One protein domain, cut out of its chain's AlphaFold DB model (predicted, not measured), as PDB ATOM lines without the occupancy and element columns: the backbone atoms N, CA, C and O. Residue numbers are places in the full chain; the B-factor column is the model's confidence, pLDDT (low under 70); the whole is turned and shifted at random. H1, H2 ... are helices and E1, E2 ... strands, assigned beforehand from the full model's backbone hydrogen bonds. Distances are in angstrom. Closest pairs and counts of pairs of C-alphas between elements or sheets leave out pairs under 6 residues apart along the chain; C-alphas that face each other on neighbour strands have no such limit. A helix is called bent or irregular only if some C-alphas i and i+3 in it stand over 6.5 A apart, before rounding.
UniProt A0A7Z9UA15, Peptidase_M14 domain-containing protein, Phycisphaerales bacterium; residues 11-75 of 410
ATOM      1  N   LEU A  11      40.700 -41.676 -11.620       94.69
ATOM      2  CA  LEU A  11      39.816 -40.887 -12.482       94.69
ATOM      3  C   LEU A  11      40.344 -39.456 -12.625       94.69
ATOM      4  O   LEU A  11      41.190 -39.023 -11.835       94.69
ATOM      5  N   SER A  12      39.858 -38.714 -13.620       91.12
ATOM      6  CA  SER A  12      40.101 -37.269 -13.715       91.12
ATOM      7  C   SER A  12      39.102 -36.473 -12.883       91.12
ATOM      8  O   SER A  12      37.903 -36.714 -12.973       91.12
ATOM      9  N   LEU A  13      39.596 -35.486 -12.137       85.56
ATOM     10  CA  LEU A  13      38.811 -34.449 -11.475       85.56
ATOM     11  C   LEU A  13      39.383 -33.087 -11.891       85.56
ATOM     12  O   LEU A  13      40.486 -32.703 -11.481       85.56
ATOM     13  N   GLY A  14      38.681 -32.385 -12.782       81.56
ATOM     14  CA  GLY A  14      39.245 -31.233 -13.490       81.56
ATOM     15  C   GLY A  14      40.503 -31.622 -14.280       81.56
ATOM     16  O   GLY A  14      40.487 -32.566 -15.067       81.56
ATOM     17  N   SER A  15      41.617 -30.917 -14.059       82.81
ATOM     18  CA  SER A  15      42.908 -31.205 -14.707       82.81
ATOM     19  C   SER A  15      43.778 -32.230 -13.967       82.81
ATOM     20  O   SER A  15      44.877 -32.544 -14.428       82.81
ATOM     21  N   LYS A  16      43.332 -32.736 -12.809       89.12
ATOM     22  CA  LYS A  16      44.111 -33.649 -11.964       89.12
ATOM     23  C   LYS A  16      43.616 -35.082 -12.111       89.12
ATOM     24  O   LYS A  16      42.417 -35.324 -12.183       89.12
ATOM     25  N   THR A  17      44.541 -36.033 -12.055       93.00
ATOM     26  CA  THR A  17      44.212 -37.450 -11.866       93.00
ATOM     27  C   THR A  17      44.260 -37.775 -10.382       93.00
ATOM     28  O   THR A  17      45.286 -37.555  -9.736       93.00
ATOM     29  N   VAL A  18      43.168 -38.311  -9.846       93.88
ATOM     30  CA  VAL A  18      43.032 -38.699  -8.436       93.88
ATOM     31  C   VAL A  18      42.738 -40.194  -8.317       93.88
ATOM     32  O   VAL A  18      42.353 -40.842  -9.291       93.88
ATOM     33  N   SER A  19      42.969 -40.759  -7.130       94.69
ATOM     34  CA  SER A  19      42.590 -42.147  -6.844       94.69
ATOM     35  C   SER A  19      41.110 -42.221  -6.487       94.69
ATOM     36  O   SER A  19      40.598 -41.331  -5.812       94.69
ATOM     37  N   VAL A  20      40.445 -43.294  -6.905       93.62
ATOM     38  CA  VAL A  20      39.119 -43.648  -6.393       93.62
ATOM     39  C   VAL A  20      39.255 -44.027  -4.917       93.62
ATOM     40  O   VAL A  20      40.200 -44.719  -4.526       93.62
ATOM     41  N   SER A  21      38.315 -43.575  -4.091       91.75
ATOM     42  CA  SER A  21      38.256 -43.939  -2.680       91.75
ATOM     43  C   SER A  21      38.066 -45.447  -2.513       91.75
ATOM     44  O   SER A  21      37.324 -46.099  -3.252       91.75
ATOM     45  N   LYS A  22      38.686 -46.018  -1.477       89.06
ATOM     46  CA  LYS A  22      38.524 -47.444  -1.143       89.06
ATOM     47  C   LYS A  22      37.061 -47.829  -0.908       89.06
ATOM     48  O   LYS A  22      36.692 -48.970  -1.164       89.06
ATOM     49  N   ALA A  23      36.237 -46.879  -0.461       86.31
ATOM     50  CA  ALA A  23      34.806 -47.085  -0.261       86.31
ATOM     51  C   ALA A  23      34.060 -47.438  -1.563       86.31
ATOM     52  O   ALA A  23      33.068 -48.153  -1.505       86.31
ATOM     53  N   PHE A  24      34.567 -46.997  -2.720       89.50
ATOM     54  CA  PHE A  24      33.935 -47.169  -4.033       89.50
ATOM     55  C   PHE A  24      34.742 -48.081  -4.971       89.50
ATOM     56  O   PHE A  24      34.606 -48.016  -6.188       89.50
ATOM     57  N   SER A  25      35.620 -48.934  -4.430       89.75
ATOM     58  CA  SER A  25      36.455 -49.819  -5.262       89.75
ATOM     59  C   SER A  25      35.657 -50.912  -5.979       89.75
ATOM     60  O   SER A  25      36.029 -51.295  -7.084       89.75
ATOM     61  N   ASN A  26      34.558 -51.392  -5.386       89.62
ATOM     62  CA  ASN A  26      33.673 -52.352  -6.053       89.62
ATOM     63  C   ASN A  26      32.907 -51.682  -7.199       89.62
ATOM     64  O   ASN A  26      32.944 -52.189  -8.313       89.62
ATOM     65  N   ASP A  27      32.323 -50.508  -6.951       90.31
ATOM     66  CA  ASP A  27      31.646 -49.710  -7.977       90.31
ATOM     67  C   ASP A  27      32.608 -49.417  -9.142       90.31
ATOM     68  O   ASP A  27      32.304 -49.683 -10.299       90.31
ATOM     69  N   ALA A  28      33.838 -48.985  -8.842       91.81
ATOM     70  CA  ALA A  28      34.854 -48.730  -9.862       91.81
ATOM     71  C   ALA A  28      35.227 -49.973 -10.677       91.81
ATOM     72  O   ALA A  28      35.495 -49.867 -11.870       91.81
ATOM     73  N   LYS A  29      35.235 -51.153 -10.056       92.62
ATOM     74  CA  LYS A  29      35.485 -52.410 -10.758       92.62
ATOM     75  C   LYS A  29      34.387 -52.741 -11.762       92.62
ATOM     76  O   LYS A  29      34.700 -53.257 -12.829       92.62
ATOM     77  N   GLU A  30      33.134 -52.479 -11.412       91.44
ATOM     78  CA  GLU A  30      31.993 -52.691 -12.305       91.44
ATOM     79  C   GLU A  30      31.975 -51.662 -13.446       91.44
ATOM     80  O   GLU A  30      31.592 -51.994 -14.566       91.44
ATOM     81  N   MET A  31      32.456 -50.444 -13.182       92.00
ATOM     82  CA  MET A  31      32.534 -49.352 -14.157       92.00
ATOM     83  C   MET A  31      33.718 -49.455 -15.139       92.00
ATOM     84  O   MET A  31      33.586 -48.999 -16.271       92.00
ATOM     85  N   ASP A  32      34.863 -50.018 -14.732       92.00
ATOM     86  CA  ASP A  32      36.095 -50.166 -15.545       92.00
ATOM     87  C   ASP A  32      35.941 -51.262 -16.616       92.00
ATOM     88  O   ASP A  32      36.570 -52.324 -16.572       92.00
ATOM     89  N   THR A  33      35.056 -51.019 -17.581       90.19
ATOM     90  CA  THR A  33      34.692 -51.965 -18.646       90.19
ATOM     91  C   THR A  33      35.858 -52.315 -19.567       90.19
ATOM     92  O   THR A  33      35.927 -53.435 -20.079       90.19
ATOM     93  N   ASN A  34      36.795 -51.384 -19.774       91.00
ATOM     94  CA  ASN A  34      37.990 -51.620 -20.587       91.00
ATOM     95  C   ASN A  34      39.144 -52.256 -19.777       91.00
ATOM     96  O   ASN A  34      40.152 -52.682 -20.353       91.00
ATOM     97  N   GLY A  35      38.996 -52.346 -18.452       91.94
ATOM     98  CA  GLY A  35      39.928 -52.998 -17.549       91.94
ATOM     99  C   GLY A  35      41.282 -52.299 -17.440       91.94
ATOM    100  O   GLY A  35      42.270 -52.990 -17.167       91.94
ATOM    101  N   ASN A  36      41.382 -50.988 -17.665       92.81
ATOM    102  CA  ASN A  36      42.640 -50.237 -17.613       92.81
ATOM    103  C   ASN A  36      42.918 -49.606 -16.227       92.81
ATOM    104  O   ASN A  36      44.017 -49.089 -15.995       92.81
ATOM    105  N   GLY A  37      41.971 -49.697 -15.284       92.81
ATOM    106  CA  GLY A  37      42.073 -49.126 -13.938       92.81
ATOM    107  C   GLY A  37      41.940 -47.597 -13.888       92.81
ATOM    108  O   GLY A  37      42.351 -46.972 -12.904       92.81
ATOM    109  N   TYR A  38      41.415 -46.979 -14.942       94.81
ATOM    110  CA  TYR A  38      41.161 -45.553 -15.075       94.81
ATOM    111  C   TYR A  38      39.732 -45.322 -15.581       94.81
ATOM    112  O   TYR A  38      39.450 -45.559 -16.748       94.81
ATOM    113  N   LEU A  39      38.872 -44.788 -14.711       93.00
ATOM    114  CA  LEU A  39      37.482 -44.482 -15.037       93.00
ATOM    115  C   LEU A  39      37.409 -43.210 -15.883       93.00
ATOM    116  O   LEU A  39      37.581 -42.085 -15.382       93.00
ATOM    117  N   ASP A  40      37.165 -43.386 -17.176       90.12
ATOM    118  CA  ASP A  40      36.982 -42.270 -18.096       90.12
ATOM    119  C   ASP A  40      35.563 -41.664 -18.016       90.12
ATOM    120  O   ASP A  40      34.718 -42.074 -17.221       90.12
ATOM    121  N   ASN A  41      35.306 -40.596 -18.780       88.38
ATOM    122  CA  ASN A  41      33.989 -39.951 -18.765       88.38
ATOM    123  C   ASN A  41      32.883 -40.859 -19.321       88.38
ATOM    124  O   ASN A  41      31.747 -40.719 -18.884       88.38
ATOM    125  N   HIS A  42      33.190 -41.751 -20.265       86.88
ATOM    126  CA  HIS A  42      32.208 -42.656 -20.856       86.88
ATOM    127  C   HIS A  42      31.781 -43.730 -19.862       86.88
ATOM    128  O   HIS A  42      30.587 -43.962 -19.701       86.88
ATOM    129  N   GLU A  43      32.737 -44.320 -19.149       89.56
ATOM    130  CA  GLU A  43      32.470 -45.316 -18.107       89.56
ATOM    131  C   GLU A  43      31.682 -44.717 -16.941       89.56
ATOM    132  O   GLU A  43      30.706 -45.304 -16.473       89.56
ATOM    133  N   VAL A  44      32.048 -43.505 -16.507       88.75
ATOM    134  CA  VAL A  44      31.283 -42.805 -15.469       88.75
ATOM    135  C   VAL A  44      29.887 -42.435 -15.957       88.75
ATOM    136  O   VAL A  44      28.919 -42.639 -15.233       88.75
ATOM    137  N   ALA A  45      29.750 -41.923 -17.177       85.50
ATOM    138  CA  ALA A  45      28.439 -41.583 -17.712       85.50
ATOM    139  C   ALA A  45      27.526 -42.790 -17.859       85.50
ATOM    140  O   ALA A  45      26.362 -42.686 -17.504       85.50
ATOM    141  N   ALA A  46      28.037 -43.934 -18.313       83.88
ATOM    142  CA  ALA A  46      27.240 -45.153 -18.398       83.88
ATOM    143  C   ALA A  46      26.663 -45.553 -17.027       83.88
ATOM    144  O   ALA A  46      25.518 -45.990 -16.944       83.88
ATOM    145  N   ALA A  47      27.422 -45.344 -15.947       83.44
ATOM    146  CA  ALA A  47      26.974 -45.638 -14.588       83.44
ATOM    147  C   ALA A  47      25.958 -44.624 -14.034       83.44
ATOM    148  O   ALA A  47      25.121 -44.984 -13.211       83.44
ATOM    149  N   VAL A  48      26.052 -43.356 -14.444       81.06
ATOM    150  CA  VAL A  48      25.283 -42.247 -13.848       81.06
ATOM    151  C   VAL A  48      24.056 -41.869 -14.664       81.06
ATOM    152  O   VAL A  48      23.012 -41.551 -14.107       81.06
ATOM    153  N   LEU A  49      24.194 -41.873 -15.983       74.56
ATOM    154  CA  LEU A  49      23.186 -41.402 -16.928       74.56
ATOM    155  C   LEU A  49      22.337 -42.546 -17.488       74.56
ATOM    156  O   LEU A  49      21.271 -42.286 -18.051       74.56
ATOM    157  N   GLY A  50      22.801 -43.796 -17.354       68.62
ATOM    158  CA  GLY A  50      22.203 -44.951 -18.017       68.62
ATOM    159  C   GLY A  50      22.072 -44.724 -19.528       68.62
ATOM    160  O   GLY A  50      22.935 -44.104 -20.150       68.62
ATOM    161  N   ASP A  51      20.951 -45.165 -20.103       50.41
ATOM    162  CA  ASP A  51      20.607 -44.932 -21.515       50.41
ATOM    163  C   ASP A  51      20.008 -43.529 -21.775       50.41
ATOM    164  O   ASP A  51      19.691 -43.180 -22.913       50.41
ATOM    165  N   SER A  52      19.817 -42.723 -20.725       49.44
ATOM    166  CA  SER A  52      18.875 -41.594 -20.704       49.44
ATOM    167  C   SER A  52      19.475 -40.218 -21.016       49.44
ATOM    168  O   SER A  52      18.715 -39.300 -21.318       49.44
ATOM    169  N   VAL A  53      20.803 -40.034 -20.982       52.19
ATOM    170  CA  VAL A  53      21.426 -38.713 -21.223       52.19
ATOM    171  C   VAL A  53      22.721 -38.828 -22.032       52.19
ATOM    172  O   VAL A  53      23.603 -39.636 -21.745       52.19
ATOM    173  N   SER A  54      22.856 -37.980 -23.058       53.81
ATOM    174  CA  SER A  54      24.061 -37.907 -23.892       53.81
ATOM    175  C   SER A  54      25.187 -37.141 -23.197       53.81
ATOM    176  O   SER A  54      25.024 -35.984 -22.817       53.81
ATOM    177  N   LEU A  55      26.378 -37.741 -23.158       58.88
ATOM    178  CA  LEU A  55      27.638 -37.132 -22.703       58.88
ATOM    179  C   LEU A  55      28.011 -35.796 -23.364       58.88
ATOM    180  O   LEU A  55      28.849 -35.054 -22.849       58.88
ATOM    181  N   ASN A  56      27.438 -35.509 -24.534       58.25
ATOM    182  CA  ASN A  56      27.726 -34.289 -25.282       58.25
ATOM    183  C   ASN A  56      26.924 -33.079 -24.786       58.25
ATOM    184  O   ASN A  56      27.204 -31.961 -25.212       58.25
ATOM    185  N   GLN A  57      25.937 -33.280 -23.912       65.56
ATOM    186  CA  GLN A  57      25.207 -32.193 -23.269       65.56
ATOM    187  C   GLN A  57      25.950 -31.758 -22.001       65.56
ATOM    188  O   GLN A  57      26.476 -32.597 -21.272       65.56
ATOM    189  N   THR A  58      25.987 -30.450 -21.725       66.94
ATOM    190  CA  THR A  58      26.615 -29.881 -20.514       66.94
ATOM    191  C   THR A  58      26.110 -30.555 -19.233       66.94
ATOM    192  O   THR A  58      26.886 -30.822 -18.328       66.94
ATOM    193  N   GLU A  59      24.840 -30.943 -19.211       66.00
ATOM    194  CA  GLU A  59      24.154 -31.638 -18.112       66.00
ATOM    195  C   GLU A  59      24.787 -32.995 -17.791       66.00
ATOM    196  O   GLU A  59      25.154 -33.283 -16.651       66.00
ATOM    197  N   GLY A  60      25.003 -33.810 -18.828       73.69
ATOM    198  CA  GLY A  60      25.697 -35.085 -18.700       73.69
ATOM    199  C   GLY A  60      27.140 -34.899 -18.228       73.69
ATOM    200  O   GLY A  60      27.670 -35.751 -17.520       73.69
ATOM    201  N   GLN A  61      27.777 -33.776 -18.571       79.12
ATOM    202  CA  GLN A  61      29.128 -33.461 -18.105       79.12
ATOM    203  C   GLN A  61      29.148 -33.082 -16.623       79.12
ATOM    204  O   GLN A  61      30.005 -33.594 -15.900       79.12
ATOM    205  N   ASP A  62      28.210 -32.249 -16.168       83.81
ATOM    206  CA  ASP A  62      28.102 -31.832 -14.767       83.81
ATOM    207  C   ASP A  62      27.834 -33.041 -13.862       83.81
ATOM    208  O   ASP A  62      28.613 -33.297 -12.944       83.81
ATOM    209  N   LEU A  63      26.852 -33.883 -14.200       86.44
ATOM    210  CA  LEU A  63      26.551 -35.117 -13.462       86.44
ATOM    211  C   LEU A  63      27.750 -36.073 -13.388       86.44
ATOM    212  O   LEU A  63      28.032 -36.658 -12.340       86.44
ATOM    213  N   VAL A  64      28.512 -36.205 -14.478       87.56
ATOM    214  CA  VAL A  64      29.746 -37.005 -14.492       87.56
ATOM    215  C   VAL A  64      30.803 -36.421 -13.553       87.56
ATOM    216  O   VAL A  64      31.454 -37.178 -12.832       87.56
ATOM    217  N   GLN A  65      31.000 -35.098 -13.532       87.44
ATOM    218  CA  GLN A  65      31.961 -34.468 -12.614       87.44
ATOM    219  C   GLN A  65      31.517 -34.567 -11.148       87.44
ATOM    220  O   GLN A  65      32.332 -34.856 -10.264       87.44
ATOM    221  N   GLU A  66      30.225 -34.385 -10.886       89.25
ATOM    222  CA  GLU A  66      29.620 -34.559  -9.567       89.25
ATOM    223  C   GLU A  66      29.847 -35.991  -9.063       89.25
ATOM    224  O   GLU A  66      30.293 -36.193  -7.928       89.25
ATOM    225  N   PHE A  67      29.614 -37.002  -9.907       90.06
ATOM    226  CA  PHE A  67      29.820 -38.407  -9.544       90.06
ATOM    227  C   PHE A  67      31.291 -38.761  -9.358       90.06
ATOM    228  O   PHE A  67      31.651 -39.519  -8.458       90.06
ATOM    229  N   LYS A  68      32.180 -38.178 -10.160       90.94
ATOM    230  CA  LYS A  68      33.630 -38.338  -9.991       90.94
ATOM    231  C   LYS A  68      34.118 -37.821  -8.642       90.94
ATOM    232  O   LYS A  68      34.970 -38.469  -8.031       90.94
ATOM    233  N   SER A  69      33.558 -36.715  -8.156       90.25
ATOM    234  CA  SER A  69      33.860 -36.185  -6.817       90.25
ATOM    235  C   SER A  69      33.499 -37.202  -5.729       90.25
ATOM    236  O   SER A  69      34.339 -37.528  -4.886       90.25
ATOM    237  N   ARG A  70      32.306 -37.811  -5.830       90.56
ATOM    238  CA  ARG A  70      31.882 -38.922  -4.963       90.56
ATOM    239  C   ARG A  70      32.847 -40.097  -5.041       90.56
ATOM    240  O   ARG A  70      33.348 -40.525  -4.009       90.56
ATOM    241  N   MET A  71      33.146 -40.597  -6.240       91.06
ATOM    242  CA  MET A  71      34.040 -41.747  -6.428       91.06
ATOM    243  C   MET A  71      35.433 -41.499  -5.837       91.06
ATOM    244  O   MET A  71      36.049 -42.416  -5.295       91.06
ATOM    245  N   ALA A  72      35.930 -40.262  -5.886       90.62
ATOM    246  CA  ALA A  72      37.194 -39.878  -5.260       90.62
ATOM    247  C   ALA A  72      37.123 -39.796  -3.720       90.62
ATOM    248  O   ALA A  72      38.167 -39.777  -3.070       90.62
ATOM    249  N   GLY A  73      35.925 -39.770  -3.124       87.75
ATOM    250  CA  GLY A  73      35.727 -39.518  -1.695       87.75
ATOM    251  C   GLY A  73      36.172 -38.113  -1.292       87.75
ATOM    252  O   GLY A  73      36.736 -37.932  -0.216       87.75
ATOM    253  N   LEU A  74      35.998 -37.144  -2.192       87.31
ATOM    254  CA  LEU A  74      36.346 -35.745  -1.973       87.31
ATOM    255  C   LEU A  74      35.061 -34.907  -1.906       87.31
ATOM    256  O   LEU A  74      34.110 -35.218  -2.631       87.31
ATOM    257  N   PRO A  75      35.027 -33.831  -1.097       85.12
ATOM    258  CA  PRO A  75      33.916 -32.887  -1.118       85.12
ATOM    259  C   PRO A  75      33.684 -32.345  -2.531       85.12
ATOM    260  O   PRO A  75      34.644 -32.105  -3.273       85.12
TER     261      PRO A  75
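This is residues 11 to 75 of the 410 residues of the protein "Peptidase_M14 domain-containing protein" of Phycisphaerales bacterium (UniProt A0A7Z9UA15). Two helices cross nearly at right angles, H2 over the long H3, with a small strand hairpin, E1 and E2, beside the later part of H3, residues 64 to 72. A third helix, H1, meets H2 near residues 31 and 43, and its early part comes near the end of H3. The printed part has 65 residues with two named strands and three named helices, in the order E1 E2 H1 H2 H3; the sheet E1 - E2 is antiparallel and the class is mostly helix. The whole is compact, with a radius of gyration of the C-alphas of 11.0 A and spans of 29 by 24 by 18 A.

E1, residues 11 to 13, begins at C-alpha 11 (39.816, -40.887, -12.482). E2 is residues 16 to 19, 10.0 A long. H1, residues 22 to 31, is 14.5 A long and irregular: C-alphas 23 and 26 are 7.9 A apart. H2, residues 41 to 49, measures 11.1 A. H3, residues 58 to 72, measures 21.1 A and ends at C-alpha 72 (37.194, -39.878, -5.260).

E1 and E2 form a hairpin, with N 11 and O 18 at 3.0 A, within hydrogen-bond range. The closest C-alphas of E1 and H3 are those of Leu 13 and Lys 68, 6.6 A. H1 and H2 touch, closest at the C-alphas of Met 31 and Glu 43, 5.6 A, about perpendicular at 85 degrees. H2 and H3 touch, closest at the C-alphas of Ala 45 and Val 64, 5.7 A, about perpendicular at 83 degrees. H1 and H3 are close but not clearly touching, with the C-alphas of Phe 24 and Met 71 closest at 5.9 A. E1 and H1 are apart. Every O i to N i+4 pair is within hydrogen-bond range in H2 and H3; in H1, 4 of 6 are.

The two C-alphas farthest apart, of Lys 22 and Gln 57, are 30.0 A apart. The printed part has no cut and no long link. Residues 50 to 59, of which 58 and 59 belong to H3, have pLDDT under 70.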